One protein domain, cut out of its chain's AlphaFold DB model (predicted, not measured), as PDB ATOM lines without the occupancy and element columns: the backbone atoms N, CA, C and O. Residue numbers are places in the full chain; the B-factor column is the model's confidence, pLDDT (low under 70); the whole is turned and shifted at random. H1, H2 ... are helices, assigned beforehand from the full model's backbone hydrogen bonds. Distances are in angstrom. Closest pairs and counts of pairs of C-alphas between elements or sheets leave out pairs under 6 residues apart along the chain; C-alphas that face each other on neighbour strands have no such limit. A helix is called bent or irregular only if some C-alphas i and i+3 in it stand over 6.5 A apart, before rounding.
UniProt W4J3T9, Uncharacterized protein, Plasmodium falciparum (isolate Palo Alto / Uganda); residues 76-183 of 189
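Overview. This is residues 76 to 183 of the 189 residues of an uncharacterized protein of Plasmodium falciparum (isolate Palo Alto / Uganda) (UniProt W4J3T9). Two long helices, H1 and H4, run side by side in opposite directions and make one part of a rod, while a shorter helical hairpin of H2 and H3 extends the rod beyond the end of H1 and the beginning of H4. The hairpin's loop, residues 139 to 147, makes the far tip, and the first and last printed residues lie together at the other end. Between H1 and H2, residues 100 to 122 loop out and fold back along the rod. The printed part has 108 residues with four named helices, H1, H2, H3 and H4 in that order, no named strand, and the class all helix. It is only just compact, close to loose, with a radius of gyration of the C-alphas of 15.6 A and spans of 58 by 22 by 21 A.

Arrangement. H1, residues 76 to 99, touches H4, residues 161 to 183, at a shallow tilt of 30 degrees, opposite ways; their closest C-alphas, those of Gly 87 and Gly 168, are 3.8 A apart. H1 is apart from H2, residues 123 to 138. H2 touches H4 with residues 123 to 127 alone, and H4 touches H2 with residues 161 to 166 alone. They run opposite ways at a steep tilt of 40 degrees, and their closest C-alphas, those of Gly 123 and Lys 162, are 3.8 A apart. H2 is irregular, with C-alphas 133 and 136 9.0 A apart, and has a kink of 47 degrees near residue 132. H2 and H3, residues 148 to 154, form a helical hairpin: they touch at a shallow tilt of 27 degrees, opposite ways, and their closest C-alphas, those of Cys 138 and Tyr 150, are 5.3 A apart. H1 and H3 are near each other. H3 and H4 are close but not clearly touching; their closest C-alphas, those of Ile 153 and Ile 161, are 5.3 A apart. Every O i to N i+4 pair is within hydrogen-bond range in H1 and H3, against 9 of 12 in H2 and 16 of 19 in H4.

Along the chain. H1 begins at C-alpha 76, (-1.653, -5.706, 3.354), and is 34.5 A long from first to last C-alpha. H2 measures 18.9 A and begins at C-alpha 123, (0.743, 18.957, -1.440). H3 measures 10.0 A. H4 measures 33.7 A and ends at C-alpha 183, (5.183, -10.044, 5.733).

Size, cuts and confidence. The two C-alphas farthest apart, those of Ile 142 and Leu 183, are 58.3 A apart; those of Leu 76 and Leu 183 are 8.4 A apart. The printed part has no cut. The link from H1 to H2, 23 residues, is long. The mean pLDDT of the printed part is 88.8, and residues 104 to 107 and 156 to 159 are under 70.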
ATOM      1  N   LEU A  76      -1.862  -6.882   4.210       86.25
ATOM      2  CA  LEU A  76      -1.653  -5.706   3.354       86.25
ATOM      3  C   LEU A  76      -2.483  -4.495   3.800       86.25
ATOM      4  O   LEU A  76      -2.007  -3.364   3.701       86.25
ATOM      5  N   ALA A  77      -3.707  -4.714   4.285       89.69
ATOM      6  CA  ALA A  77      -4.535  -3.643   4.830       89.69
ATOM      7  C   ALA A  77      -3.906  -3.034   6.094       89.69
ATOM      8  O   ALA A  77      -3.844  -1.811   6.213       89.69
ATOM      9  N   GLU A  78      -3.374  -3.865   6.991       89.25
ATOM     10  CA  GLU A  78      -2.654  -3.416   8.186       89.25
ATOM     11  C   GLU A  78      -1.381  -2.637   7.827       89.25
ATOM     12  O   GLU A  78      -1.199  -1.511   8.291       89.25
ATOM     13  N   ALA A  79      -0.562  -3.166   6.913       88.56
ATOM     14  CA  ALA A  79       0.632  -2.483   6.413       88.56
ATOM     15  C   ALA A  79       0.306  -1.109   5.798       88.56
ATOM     16  O   ALA A  79       0.996  -0.121   6.051       88.56
ATOM     17  N   THR A  80      -0.778  -1.029   5.019       92.56
ATOM     18  CA  THR A  80      -1.248   0.230   4.420       92.56
ATOM     19  C   THR A  80      -1.726   1.210   5.490       92.56
ATOM     20  O   THR A  80      -1.404   2.392   5.417       92.56
ATOM     21  N   SER A  81      -2.453   0.738   6.506       94.81
ATOM     22  CA  SER A  81      -2.902   1.560   7.638       94.81
ATOM     23  C   SER A  81      -1.720   2.162   8.408       94.81
ATOM     24  O   SER A  81      -1.672   3.375   8.636       94.81
ATOM     25  N   LEU A  82      -0.717   1.342   8.741       94.31
ATOM     26  CA  LEU A  82       0.506   1.792   9.414       94.31
ATOM     27  C   LEU A  82       1.270   2.815   8.569       94.31
ATOM     28  O   LEU A  82       1.681   3.854   9.087       94.31
ATOM     29  N   ALA A  83       1.402   2.565   7.266       91.81
ATOM     30  CA  ALA A  83       2.041   3.489   6.337       91.81
ATOM     31  C   ALA A  83       1.294   4.828   6.236       91.81
ATOM     32  O   ALA A  83       1.917   5.889   6.264       91.81
ATOM     33  N   THR A  84      -0.040   4.810   6.169       96.31
ATOM     34  CA  THR A  84      -0.865   6.029   6.168       96.31
ATOM     35  C   THR A  84      -0.685   6.818   7.463       96.31
ATOM     36  O   THR A  84      -0.486   8.032   7.419       96.31
ATOM     37  N   LYS A  85      -0.669   6.141   8.620       98.00
ATOM     38  CA  LYS A  85      -0.403   6.783   9.915       98.00
ATOM     39  C   LYS A  85       0.989   7.418   9.957       98.00
ATOM     40  O   LYS A  85       1.106   8.559  10.397       98.00
ATOM     41  N   ALA A  86       2.017   6.719   9.478       97.31
ATOM     42  CA  ALA A  86       3.380   7.246   9.401       97.31
ATOM     43  C   ALA A  86       3.464   8.486   8.497       97.31
ATOM     44  O   ALA A  86       4.052   9.496   8.883       97.31
ATOM     45  N   GLY A  87       2.805   8.442   7.334       97.44
ATOM     46  CA  GLY A  87       2.716   9.575   6.417       97.44
ATOM     47  C   GLY A  87       2.048  10.800   7.044       97.44
ATOM     48  O   GLY A  87       2.596  11.899   6.984       97.44
ATOM     49  N   MET A  88       0.903  10.619   7.710       98.19
ATOM     50  CA  MET A  88       0.227  11.710   8.423       98.19
ATOM     51  C   MET A  88       1.102  12.295   9.539       98.19
ATOM     52  O   MET A  88       1.262  13.509   9.613       98.19
ATOM     53  N   GLN A  89       1.730  11.449  10.360       98.12
ATOM     54  CA  GLN A  89       2.619  11.890  11.442       98.12
ATOM     55  C   GLN A  89       3.800  12.723  10.926       98.12
ATOM     56  O   GLN A  89       4.120  13.762  11.500       98.12
ATOM     57  N   ALA A  90       4.416  12.319   9.811       97.06
ATOM     58  CA  ALA A  90       5.513  13.069   9.205       97.06
ATOM     59  C   ALA A  90       5.088  14.485   8.774       97.06
ATOM     60  O   ALA A  90       5.838  15.443   8.974       97.06
ATOM     61  N   VAL A  91       3.877  14.635   8.227       96.69
ATOM     62  CA  VAL A  91       3.319  15.950   7.873       96.69
ATOM     63  C   VAL A  91       2.991  16.766   9.123       96.69
ATOM     64  O   VAL A  91       3.348  17.942   9.179       96.69
ATOM     65  N   SER A  92       2.375  16.156  10.141       96.12
ATOM     66  CA  SER A  92       2.070  16.822  11.414       96.12
ATOM     67  C   SER A  92       3.322  17.420  12.058       96.12
ATOM     68  O   SER A  92       3.317  18.599  12.390       96.12
ATOM     69  N   LEU A  93       4.432  16.677  12.118       95.06
ATOM     70  CA  LEU A  93       5.703  17.176  12.665       95.06
ATOM     71  C   LEU A  93       6.262  18.379  11.888       95.06
ATOM     72  O   LEU A  93       6.840  19.301  12.470       95.06
ATOM     73  N   LYS A  94       6.106  18.396  10.557       93.25
ATOM     74  CA  LYS A  94       6.509  19.550   9.734       93.25
ATOM     75  C   LYS A  94       5.648  20.772  10.039       93.25
ATOM     76  O   LYS A  94       6.191  21.865  10.179       93.25
ATOM     77  N   ILE A  95       4.336  20.578  10.179       92.06
ATOM     78  CA  ILE A  95       3.397  21.638  10.555       92.06
ATOM     79  C   ILE A  95       3.728  22.174  11.951       92.06
ATOM     80  O   ILE A  95       3.887  23.381  12.099       92.06
ATOM     81  N   GLU A  96       3.922  21.310  12.947       91.06
ATOM     82  CA  GLU A  96       4.300  21.699  14.314       91.06
ATOM     83  C   GLU A  96       5.576  22.546  14.342       91.06
ATOM     84  O   GLU A  96       5.633  23.567  15.027       91.06
ATOM     85  N   LYS A  97       6.584  22.180  13.541       89.56
ATOM     86  CA  LYS A  97       7.826  22.954  13.423       89.56
ATOM     87  C   LYS A  97       7.585  24.369  12.890       89.56
ATOM     88  O   LYS A  97       8.198  25.318  13.381       89.56
ATOM     89  N   VAL A  98       6.713  24.519  11.892       86.69
ATOM     90  CA  VAL A  98       6.335  25.843  11.378       86.69
ATOM     91  C   VAL A  98       5.560  26.608  12.437       86.69
ATOM     92  O   VAL A  98       5.922  27.738  12.740       86.69
ATOM     93  N   LEU A  99       4.550  25.985  13.045       86.19
ATOM     94  CA  LEU A  99       3.713  26.594  14.077       86.19
ATOM     95  C   LEU A  99       4.536  27.082  15.276       86.19
ATOM     96  O   LEU A  99       4.275  28.172  15.777       86.19
ATOM     97  N   GLY A 100       5.576  26.347  15.678       85.31
ATOM     98  CA  GLY A 100       6.497  26.754  16.744       85.31
ATOM     99  C   GLY A 100       7.329  28.007  16.438       85.31
ATOM    100  O   GLY A 100       7.912  28.583  17.350       85.31
ATOM    101  N   SER A 101       7.373  28.455  15.178       84.69
ATOM    102  CA  SER A 101       8.060  29.692  14.775       84.69
ATOM    103  C   SER A 101       7.176  30.943  14.881       84.69
ATOM    104  O   SER A 101       7.670  32.048  14.667       84.69
ATOM    105  N   PHE A 102       5.885  30.792  15.204       82.12
ATOM    106  CA  PHE A 102       4.923  31.894  15.286       82.12
ATOM    107  C   PHE A 102       4.320  32.013  16.685       82.12
ATOM    108  O   PHE A 102       4.020  31.021  17.347       82.12
ATOM    109  N   THR A 103       4.089  33.247  17.131       75.25
ATOM    110  CA  THR A 103       3.356  33.520  18.374       75.25
ATOM    111  C   THR A 103       1.869  33.738  18.088       75.25
ATOM    112  O   THR A 103       1.478  34.127  16.986       75.25
ATOM    113  N   LYS A 104       1.010  33.523  19.096       67.38
ATOM    114  CA  LYS A 104      -0.454  33.696  18.971       67.38
ATOM    115  C   LYS A 104      -0.862  35.094  18.481       67.38
ATOM    116  O   LYS A 104      -1.878  35.242  17.814       67.38
ATOM    117  N   GLU A 105      -0.042  36.098  18.767       64.75
ATOM    118  CA  GLU A 105      -0.259  37.505  18.414       64.75
ATOM    119  C   GLU A 105      -0.077  37.795  16.911       64.75
ATOM    120  O   GLU A 105      -0.530  38.827  16.425       64.75
ATOM    121  N   GLN A 106       0.531  36.881  16.144       63.03
ATOM    122  CA  GLN A 106       0.856  37.076  14.722       63.03
ATOM    123  C   GLN A 106      -0.219  36.555  13.744       63.03
ATOM    124  O   GLN A 106       0.045  36.429  12.546       63.03
ATOM    125  N   GLY A 107      -1.433  36.262  14.225       62.44
ATOM    126  CA  GLY A 107      -2.503  35.686  13.397       62.44
ATOM    127  C   GLY A 107      -2.382  34.168  13.234       62.44
ATOM    128  O   GLY A 107      -2.629  33.629  12.158       62.44
ATOM    129  N   PHE A 108      -1.970  33.499  14.311       74.38
ATOM    130  CA  PHE A 108      -1.790  32.053  14.406       74.38
ATOM    131  C   PHE A 108      -3.091  31.290  14.118       74.38
ATOM    132  O   PHE A 108      -4.111  31.516  14.772       74.38
ATOM    133  N   VAL A 109      -3.033  30.343  13.179       87.81
ATOM    134  CA  VAL A 109      -4.102  29.371  12.918       87.81
ATOM    135  C   VAL A 109      -3.518  27.979  13.117       87.81
ATOM    136  O   VAL A 109      -2.504  27.643  12.509       87.81
ATOM    137  N   ASP A 110      -4.156  27.171  13.958       89.81
ATOM    138  CA  ASP A 110      -3.774  25.772  14.125       89.81
ATOM    139  C   ASP A 110      -4.118  24.988  12.855       89.81
ATOM    140  O   ASP A 110      -5.285  24.848  12.488       89.81
ATOM    141  N   LEU A 111      -3.086  24.486  12.180       91.69
ATOM    142  CA  LEU A 111      -3.218  23.730  10.940       91.69
ATOM    143  C   LEU A 111      -3.319  22.222  11.171       91.69
ATOM    144  O   LEU A 111      -3.463  21.484  10.206       91.69
ATOM    145  N   SER A 112      -3.277  21.729  12.410       90.75
ATOM    146  CA  SER A 112      -3.213  20.286  12.693       90.75
ATOM    147  C   SER A 112      -4.377  19.494  12.077       90.75
ATOM    148  O   SER A 112      -4.205  18.352  11.656       90.75
ATOM    149  N   SER A 113      -5.552  20.120  11.951       94.62
ATOM    150  CA  SER A 113      -6.773  19.499  11.417       94.62
ATOM    151  C   SER A 113      -6.761  19.235   9.906       94.62
ATOM    152  O   SER A 113      -7.603  18.484   9.414       94.62
ATOM    153  N   ILE A 114      -5.823  19.817   9.147       95.69
ATOM    154  CA  ILE A 114      -5.776  19.628   7.689       95.69
ATOM    155  C   ILE A 114      -5.119  18.303   7.286       95.69
ATOM    156  O   ILE A 114      -5.222  17.900   6.126       95.69
ATOM    157  N   VAL A 115      -4.412  17.641   8.208       97.19
ATOM    158  CA  VAL A 115      -3.694  16.389   7.944       97.19
ATOM    159  C   VAL A 115      -4.666  15.219   8.023       97.19
ATOM    160  O   VAL A 115      -5.214  14.915   9.077       97.19
ATOM    161  N   ASN A 116      -4.887  14.556   6.893       96.44
ATOM    162  CA  ASN A 116      -5.749  13.386   6.780       96.44
ATOM    163  C   ASN A 116      -5.302  12.504   5.601       96.44
ATOM    164  O   ASN A 116      -4.359  12.840   4.877       96.44
ATOM    165  N   GLU A 117      -6.006  11.392   5.378       95.19
ATOM    166  CA  GLU A 117      -5.690  10.403   4.335       95.19
ATOM    167  C   GLU A 117      -5.636  10.985   2.911       95.19
ATOM    168  O   GLU A 117      -4.922  10.467   2.052       95.19
ATOM    169  N   SER A 118      -6.361  12.075   2.647       94.62
ATOM    170  CA  SER A 118      -6.392  12.715   1.328       94.62
ATOM    171  C   SER A 118      -5.298  13.768   1.126       94.62
ATOM    172  O   SER A 118      -4.966  14.088  -0.016       94.62
ATOM    173  N   THR A 119      -4.707  14.290   2.207       96.44
ATOM    174  CA  THR A 119      -3.786  15.438   2.153       96.44
ATOM    175  C   THR A 119      -2.332  15.073   2.441       96.44
ATOM    176  O   THR A 119      -1.438  15.718   1.899       96.44
ATOM    177  N   TYR A 120      -2.055  14.017   3.218       95.62
ATOM    178  CA  TYR A 120      -0.693  13.727   3.706       95.62
ATOM    179  C   TYR A 120       0.353  13.483   2.603       95.62
ATOM    180  O   TYR A 120       1.541  13.698   2.816       95.62
ATOM    181  N   LYS A 121      -0.085  13.034   1.424       95.25
ATOM    182  CA  LYS A 121       0.755  12.782   0.239       95.25
ATOM    183  C   LYS A 121       0.427  13.695  -0.942       95.25
ATOM    184  O   LYS A 121       0.922  13.491  -2.043       95.25
ATOM    185  N   ASN A 122      -0.452  14.672  -0.739       95.38
ATOM    186  CA  ASN A 122      -0.911  15.560  -1.795       95.38
ATOM    187  C   ASN A 122      -0.721  17.010  -1.366       95.38
ATOM    188  O   ASN A 122      -1.547  17.584  -0.659       95.38
ATOM    189  N   GLY A 123       0.376  17.603  -1.828       93.50
ATOM    190  CA  GLY A 123       0.743  18.957  -1.440       93.50
ATOM    191  C   GLY A 123      -0.247  20.022  -1.917       93.50
ATOM    192  O   GLY A 123      -0.447  21.009  -1.216       93.50
ATOM    193  N   ASP A 124      -0.904  19.824  -3.064       93.50
ATOM    194  CA  ASP A 124      -1.938  20.749  -3.544       93.50
ATOM    195  C   ASP A 124      -3.200  20.670  -2.676       93.50
ATOM    196  O   ASP A 124      -3.728  21.701  -2.265       93.50
ATOM    197  N   ALA A 125      -3.644  19.462  -2.317       95.88
ATOM    198  CA  ALA A 125      -4.776  19.283  -1.404       95.88
ATOM    199  C   ALA A 125      -4.472  19.816   0.007       95.88
ATOM    200  O   ALA A 125      -5.346  20.390   0.662       95.88
ATOM    201  N   LEU A 126      -3.230  19.653   0.469       95.06
ATOM    202  CA  LEU A 126      -2.769  20.165   1.755       95.06
ATOM    203  C   LEU A 126      -2.759  21.702   1.773       95.06
ATOM    204  O   LEU A 126      -3.284  22.304   2.708       95.06
ATOM    205  N   LEU A 127      -2.246  22.333   0.711       93.69
ATOM    206  CA  LEU A 127      -2.276  23.787   0.543       93.69
ATOM    207  C   LEU A 127      -3.711  24.322   0.492       93.69
ATOM    208  O   LEU A 127      -4.044  25.223   1.255       93.69
ATOM    209  N   GLN A 128      -4.581  23.729  -0.330       94.88
ATOM    210  CA  GLN A 128      -5.988  24.139  -0.422       94.88
ATOM    211  C   GLN A 128      -6.712  24.020   0.925       94.88
ATOM    212  O   GLN A 128      -7.500  24.892   1.298       94.88
ATOM    213  N   SER A 129      -6.435  22.954   1.681       95.69
ATOM    214  CA  SER A 129      -7.007  22.762   3.016       95.69
ATOM    215  C   SER A 129      -6.529  23.840   3.991       95.69
ATOM    216  O   SER A 129      -7.334  24.367   4.758       95.69
ATOM    217  N   ALA A 130      -5.249  24.219   3.926       94.00
ATOM    218  CA  ALA A 130      -4.695  25.300   4.734       94.00
ATOM    219  C   ALA A 130      -5.284  26.666   4.363       94.00
ATOM    220  O   ALA A 130      -5.728  27.392   5.246       94.00
ATOM    221  N   GLU A 131      -5.357  27.007   3.074       93.19
ATOM    222  CA  GLU A 131      -5.956  28.262   2.601       93.19
ATOM    223  C   GLU A 131      -7.414  28.392   3.057       93.19
ATOM    224  O   GLU A 131      -7.823  29.437   3.573       93.19
ATOM    225  N   LYS A 132      -8.185  27.304   2.939       94.81
ATOM    226  CA  LYS A 132      -9.576  27.249   3.395       94.81
ATOM    227  C   LYS A 132      -9.695  27.435   4.907       94.81
ATOM    228  O   LYS A 132     -10.583  28.160   5.350       94.81
ATOM    229  N   LEU A 133      -8.831  26.781   5.684       94.12
ATOM    230  CA  LEU A 133      -8.853  26.857   7.145       94.12
ATOM    231  C   LEU A 133      -8.436  28.243   7.654       94.12
ATOM    232  O   LEU A 133      -9.057  28.772   8.570       94.12
ATOM    233  N   ILE A 134      -7.418  28.847   7.038       91.56
ATOM    234  CA  ILE A 134      -6.935  30.186   7.392       91.56
ATOM    235  C   ILE A 134      -7.985  31.249   7.043       91.56
ATOM    236  O   ILE A 134      -8.227  32.174   7.823       91.56
ATOM    237  N   GLY A 135      -8.626  31.138   5.876       92.00
ATOM    238  CA  GLY A 135      -9.701  32.037   5.465       92.00
ATOM    239  C   GLY A 135      -9.302  33.514   5.565       92.00
ATOM    240  O   GLY A 135      -8.297  33.943   5.002       92.00
ATOM    241  N   LYS A 136     -10.081  34.318   6.301       89.62
ATOM    242  CA  LYS A 136      -9.837  35.769   6.456       89.62
ATOM    243  C   LYS A 136      -8.637  36.108   7.349       89.62
ATOM    244  O   LYS A 136      -8.144  37.229   7.261       89.62
ATOM    245  N   ALA A 137      -8.138  35.163   8.152       87.81
ATOM    246  CA  ALA A 137      -6.951  35.367   8.988       87.81
ATOM    247  C   ALA A 137      -5.655  35.497   8.161       87.81
ATOM    248  O   ALA A 137      -4.597  35.819   8.698       87.81
ATOM    249  N   CYS A 138      -5.731  35.304   6.838       88.56
ATOM    250  CA  CYS A 138      -4.618  35.558   5.932       88.56
ATOM    251  C   CYS A 138      -4.226  37.039   5.847       88.56
ATOM    252  O   CYS A 138      -3.121  37.323   5.391       88.56
ATOM    253  N   ARG A 139      -5.087  37.980   6.271       89.56
ATOM    254  CA  ARG A 139      -4.831  39.427   6.217       89.56
ATOM    255  C   ARG A 139      -4.801  40.070   7.596       89.56
ATOM    256  O   ARG A 139      -5.626  39.774   8.454       89.56
ATOM    257  N   ASN A 140      -3.890  41.021   7.768       85.38
ATOM    258  CA  ASN A 140      -3.862  41.903   8.925       85.38
ATOM    259  C   ASN A 140      -4.992  42.952   8.802       85.38
ATOM    260  O   ASN A 140      -5.058  43.643   7.783       85.38
ATOM    261  N   PRO A 141      -5.869  43.109   9.810       83.75
ATOM    262  CA  PRO A 141      -7.008  44.027   9.732       83.75
ATOM    263  C   PRO A 141      -6.610  45.510   9.748       83.75
ATOM    264  O   PRO A 141      -7.395  46.346   9.313       83.75
ATOM    265  N   ILE A 142      -5.410  45.840  10.234       85.31
ATOM    266  CA  ILE A 142      -4.895  47.212  10.329       85.31
ATOM    267  C   ILE A 142      -4.225  47.619   9.014       85.31
ATOM    268  O   ILE A 142      -4.491  48.693   8.487       85.31
ATOM    269  N   THR A 143      -3.344  46.768   8.480       87.69
ATOM    270  CA  THR A 143      -2.540  47.105   7.291       87.69
ATOM    271  C   THR A 143      -3.152  46.617   5.979       87.69
ATOM    272  O   THR A 143      -2.719  47.041   4.911       87.69
ATOM    273  N   GLY A 144      -4.110  45.687   6.029       87.19
ATOM    274  CA  GLY A 144      -4.685  45.019   4.857       87.19
ATOM    275  C   GLY A 144      -3.743  44.036   4.147       87.19
ATOM    276  O   GLY A 144      -4.166  43.358   3.208       87.19
ATOM    277  N   GLN A 145      -2.484  43.934   4.584       88.88
ATOM    278  CA  GLN A 145      -1.463  43.069   3.985       88.88
ATOM    279  C   GLN A 145      -1.595  41.617   4.452       88.88
ATOM    280  O   GLN A 145      -2.232  41.338   5.471       88.88
ATOM    281  N   THR A 146      -0.981  40.684   3.718       89.31
ATOM    282  CA  THR A 146      -0.938  39.279   4.133       89.31
ATOM    283  C   THR A 146      -0.102  39.091   5.397       89.31
ATOM    284  O   THR A 146       0.911  39.763   5.594       89.31
ATOM    285  N   THR A 147      -0.525  38.180   6.273       87.62
ATOM    286  CA  THR A 147       0.210  37.877   7.505       87.62
ATOM    287  C   THR A 147       1.501  37.122   7.197       87.62
ATOM    288  O   THR A 147       1.563  36.316   6.266       87.62
ATOM    289  N   SER A 148       2.544  37.340   8.007       86.56
ATOM    290  CA  SER A 148       3.797  36.577   7.912       86.56
ATOM    291  C   SER A 148       3.553  35.073   8.036       86.56
ATOM    292  O   SER A 148       4.183  34.289   7.329       86.56
ATOM    293  N   PHE A 149       2.585  34.685   8.872       87.38
ATOM    294  CA  PHE A 149       2.112  33.312   8.987       87.38
ATOM    295  C   PHE A 149       1.602  32.783   7.642       87.38
ATOM    296  O   PHE A 149       2.165  31.830   7.110       87.38
ATOM    297  N   TYR A 150       0.613  33.440   7.030       89.19
ATOM    298  CA  TYR A 150       0.066  33.018   5.739       89.19
ATOM    299  C   TYR A 150       1.130  32.965   4.638       89.19
ATOM    300  O   TYR A 150       1.171  32.012   3.857       89.19
ATOM    301  N   ASN A 151       2.031  33.948   4.602       88.25
ATOM    302  CA  ASN A 151       3.131  33.955   3.645       88.25
ATOM    303  C   ASN A 151       4.042  32.736   3.853       88.25
ATOM    304  O   ASN A 151       4.366  32.071   2.880       88.25
ATOM    305  N   SER A 152       4.384  32.356   5.087       85.56
ATOM    306  CA  SER A 152       5.214  31.161   5.336       85.56
ATOM    307  C   SER A 152       4.584  29.850   4.852       85.56
ATOM    308  O   SER A 152       5.292  28.934   4.440       85.56
ATOM    309  N   ILE A 153       3.250  29.775   4.855       87.69
ATOM    310  CA  ILE A 153       2.493  28.611   4.389       87.69
ATOM    311  C   ILE A 153       2.424  28.562   2.858       87.69
ATOM    312  O   ILE A 153       2.502  27.478   2.276       87.69
ATOM    313  N   THR A 154       2.292  29.722   2.206       86.00
ATOM    314  CA  THR A 154       1.925  29.835   0.782       86.00
ATOM    315  C   THR A 154       3.064  30.235  -0.157       86.00
ATOM    316  O   THR A 154       2.992  29.935  -1.352       86.00
ATOM    317  N   TYR A 155       4.125  30.889   0.331       81.31
ATOM    318  CA  TYR A 155       5.215  31.358  -0.531       81.31
ATOM    319  C   TYR A 155       5.890  30.180  -1.239       81.31
ATOM    320  O   TYR A 155       6.077  29.110  -0.665       81.31
ATOM    321  N   LYS A 156       6.232  30.343  -2.519       63.56
ATOM    322  CA  LYS A 156       6.774  29.249  -3.338       63.56
ATOM    323  C   LYS A 156       8.167  28.832  -2.850       63.56
ATOM    324  O   LYS A 156       9.076  29.655  -2.812       63.56
ATOM    325  N   GLY A 157       8.330  27.547  -2.539       64.31
ATOM    326  CA  GLY A 157       9.606  26.913  -2.200       64.31
ATOM    327  C   GLY A 157       9.393  25.533  -1.574       64.31
ATOM    328  O   GLY A 157       8.291  25.222  -1.138       64.31
ATOM    329  N   GLU A 158      10.440  24.709  -1.496       58.59
ATOM    330  CA  GLU A 158      10.364  23.357  -0.900       58.59
ATOM    331  C   GLU A 158       9.956  23.360   0.582       58.59
ATOM    332  O   GLU A 158       9.485  22.358   1.112       58.59
ATOM    333  N   SER A 159      10.134  24.494   1.262       68.19
ATOM    334  CA  SER A 159       9.817  24.659   2.685       68.19
ATOM    335  C   SER A 159       8.366  25.056   2.961       68.19
ATOM    336  O   SER A 159       8.000  25.210   4.124       68.19
ATOM    337  N   ASN A 160       7.550  25.254   1.922       82.06
ATOM    338  CA  ASN A 160       6.147  25.605   2.096       82.06
ATOM    339  C   ASN A 160       5.288  24.369   2.375       82.06
ATOM    340  O   ASN A 160       5.744  23.228   2.266       82.06
ATOM    341  N   ILE A 161       4.017  24.590   2.708       89.06
ATOM    342  CA  ILE A 161       3.157  23.493   3.151       89.06
ATOM    343  C   ILE A 161       2.952  22.422   2.072       89.06
ATOM    344  O   ILE A 161       2.838  21.244   2.397       89.06
ATOM    345  N   LYS A 162       2.999  22.796   0.786       88.62
ATOM    346  CA  LYS A 162       2.933  21.851  -0.336       88.62
ATOM    347  C   LYS A 162       4.106  20.864  -0.302       88.62
ATOM    348  O   LYS A 162       3.906  19.681  -0.568       88.62
ATOM    349  N   GLY A 163       5.299  21.324   0.080       89.31
ATOM    350  CA  GLY A 163       6.491  20.486   0.233       89.31
ATOM    351  C   GLY A 163       6.397  19.458   1.364       89.31
ATOM    352  O   GLY A 163       7.053  18.420   1.310       89.31
ATOM    353  N   PHE A 164       5.540  19.665   2.372       92.56
ATOM    354  CA  PHE A 164       5.415  18.722   3.494       92.56
ATOM    355  C   PHE A 164       4.820  17.382   3.071       92.56
ATOM    356  O   PHE A 164       5.155  16.355   3.659       92.56
ATOM    357  N   ALA A 165       4.021  17.370   2.002       93.88
ATOM    358  CA  ALA A 165       3.488  16.144   1.424       93.88
ATOM    359  C   ALA A 165       4.576  15.187   0.907       93.88
ATOM    360  O   ALA A 165       4.338  13.981   0.839       93.88
ATOM    361  N   GLN A 166       5.776  15.690   0.586       94.31
ATOM    362  CA  GLN A 166       6.912  14.832   0.251       94.31
ATOM    363  C   GLN A 166       7.317  13.986   1.462       94.31
ATOM    364  O   GLN A 166       7.399  12.771   1.353       94.31
ATOM    365  N   ALA A 167       7.445  14.603   2.642       94.25
ATOM    366  CA  ALA A 167       7.766  13.880   3.873       94.25
ATOM    367  C   ALA A 167       6.696  12.831   4.222       94.25
ATOM    368  O   ALA A 167       7.031  11.731   4.657       94.25
ATOM    369  N   GLY A 168       5.415  13.147   3.997       95.69
ATOM    370  CA  GLY A 168       4.330  12.183   4.174       95.69
ATOM    371  C   GLY A 168       4.373  11.028   3.169       95.69
ATOM    372  O   GLY A 168       4.128   9.880   3.541       95.69
ATOM    373  N   SER A 169       4.727  11.307   1.913       95.12
ATOM    374  CA  SER A 169       4.890  10.292   0.863       95.12
ATOM    375  C   SER A 169       6.084   9.375   1.132       95.12
ATOM    376  O   SER A 169       5.953   8.156   1.025       95.12
ATOM    377  N   ASP A 170       7.216   9.948   1.541       95.44
ATOM    378  CA  ASP A 170       8.435   9.212   1.872       95.44
ATOM    379  C   ASP A 170       8.201   8.292   3.072       95.44
ATOM    380  O   ASP A 170       8.455   7.092   2.991       95.44
ATOM    381  N   ALA A 171       7.629   8.823   4.160       96.69
ATOM    382  CA  ALA A 171       7.317   8.034   5.349       96.69
ATOM    383  C   ALA A 171       6.337   6.892   5.038       96.69
ATOM    384  O   ALA A 171       6.563   5.758   5.460       96.69
ATOM    385  N   TYR A 172       5.297   7.159   4.241       96.50
ATOM    386  CA  TYR A 172       4.386   6.120   3.766       96.50
ATOM    387  C   TYR A 172       5.129   5.026   2.995       96.50
ATOM    388  O   TYR A 172       4.969   3.842   3.295       96.50
ATOM    389  N   GLN A 173       5.963   5.398   2.022       93.62
ATOM    390  CA  GLN A 173       6.655   4.432   1.174       93.62
ATOM    391  C   GLN A 173       7.678   3.608   1.965       93.62
ATOM    392  O   GLN A 173       7.762   2.390   1.777       93.62
ATOM    393  N   THR A 174       8.425   4.241   2.872       95.00
ATOM    394  CA  THR A 174       9.373   3.572   3.769       95.00
ATOM    395  C   THR A 174       8.661   2.565   4.667       95.00
ATOM    396  O   THR A 174       9.055   1.398   4.697       95.00
ATOM    397  N   THR A 175       7.585   2.969   5.349       90.38
ATOM    398  CA  THR A 175       6.826   2.072   6.230       90.38
ATOM    399  C   THR A 175       6.172   0.941   5.444       90.38
ATOM    400  O   THR A 175       6.329  -0.217   5.816       90.38
ATOM    401  N   LEU A 176       5.527   1.226   4.308       91.25
ATOM    402  CA  LEU A 176       4.898   0.191   3.480       91.25
ATOM    403  C   LEU A 176       5.915  -0.850   2.991       91.25
ATOM    404  O   LEU A 176       5.626  -2.050   2.974       91.25
ATOM    405  N   THR A 177       7.108  -0.397   2.601       89.31
ATOM    406  CA  THR A 177       8.198  -1.278   2.160       89.31
ATOM    407  C   THR A 177       8.690  -2.156   3.310       89.31
ATOM    408  O   THR A 177       8.840  -3.363   3.122       89.31
ATOM    409  N   SER A 178       8.877  -1.571   4.498       88.06
ATOM    410  CA  SER A 178       9.270  -2.284   5.719       88.06
ATOM    411  C   SER A 178       8.245  -3.356   6.104       88.06
ATOM    412  O   SER A 178       8.589  -4.533   6.192       88.06
ATOM    413  N   GLU A 179       6.968  -2.991   6.229       87.00
ATOM    414  CA  GLU A 179       5.894  -3.926   6.589       87.00
ATOM    415  C   GLU A 179       5.747  -5.052   5.557       87.00
ATOM    416  O   GLU A 179       5.651  -6.233   5.897       87.00
ATOM    417  N   THR A 180       5.818  -4.727   4.263       82.06
ATOM    418  CA  THR A 180       5.743  -5.739   3.199       82.06
ATOM    419  C   THR A 180       6.935  -6.701   3.235       82.06
ATOM    420  O   THR A 180       6.774  -7.886   2.925       82.06
ATOM    421  N   ALA A 181       8.129  -6.227   3.600       81.25
ATOM    422  CA  ALA A 181       9.304  -7.076   3.782       81.25
ATOM    423  C   ALA A 181       9.116  -8.038   4.968       81.25
ATOM    424  O   ALA A 181       9.320  -9.243   4.803       81.25
ATOM    425  N   THR A 182       8.615  -7.546   6.105       82.94
ATOM    426  CA  THR A 182       8.275  -8.362   7.285       82.94
ATOM    427  C   THR A 182       7.256  -9.451   6.942       82.94
ATOM    428  O   THR A 182       7.453 -10.626   7.252       82.94
ATOM    429  N   LEU A 183       6.206  -9.099   6.192       79.38
ATOM    430  CA  LEU A 183       5.183 -10.044   5.733       79.38
ATOM    431  C   LEU A 183       5.695 -11.089   4.738       79.38
ATOM    432  O   LEU A 183       5.058 -12.135   4.572       79.38
TER     433      LEU A 183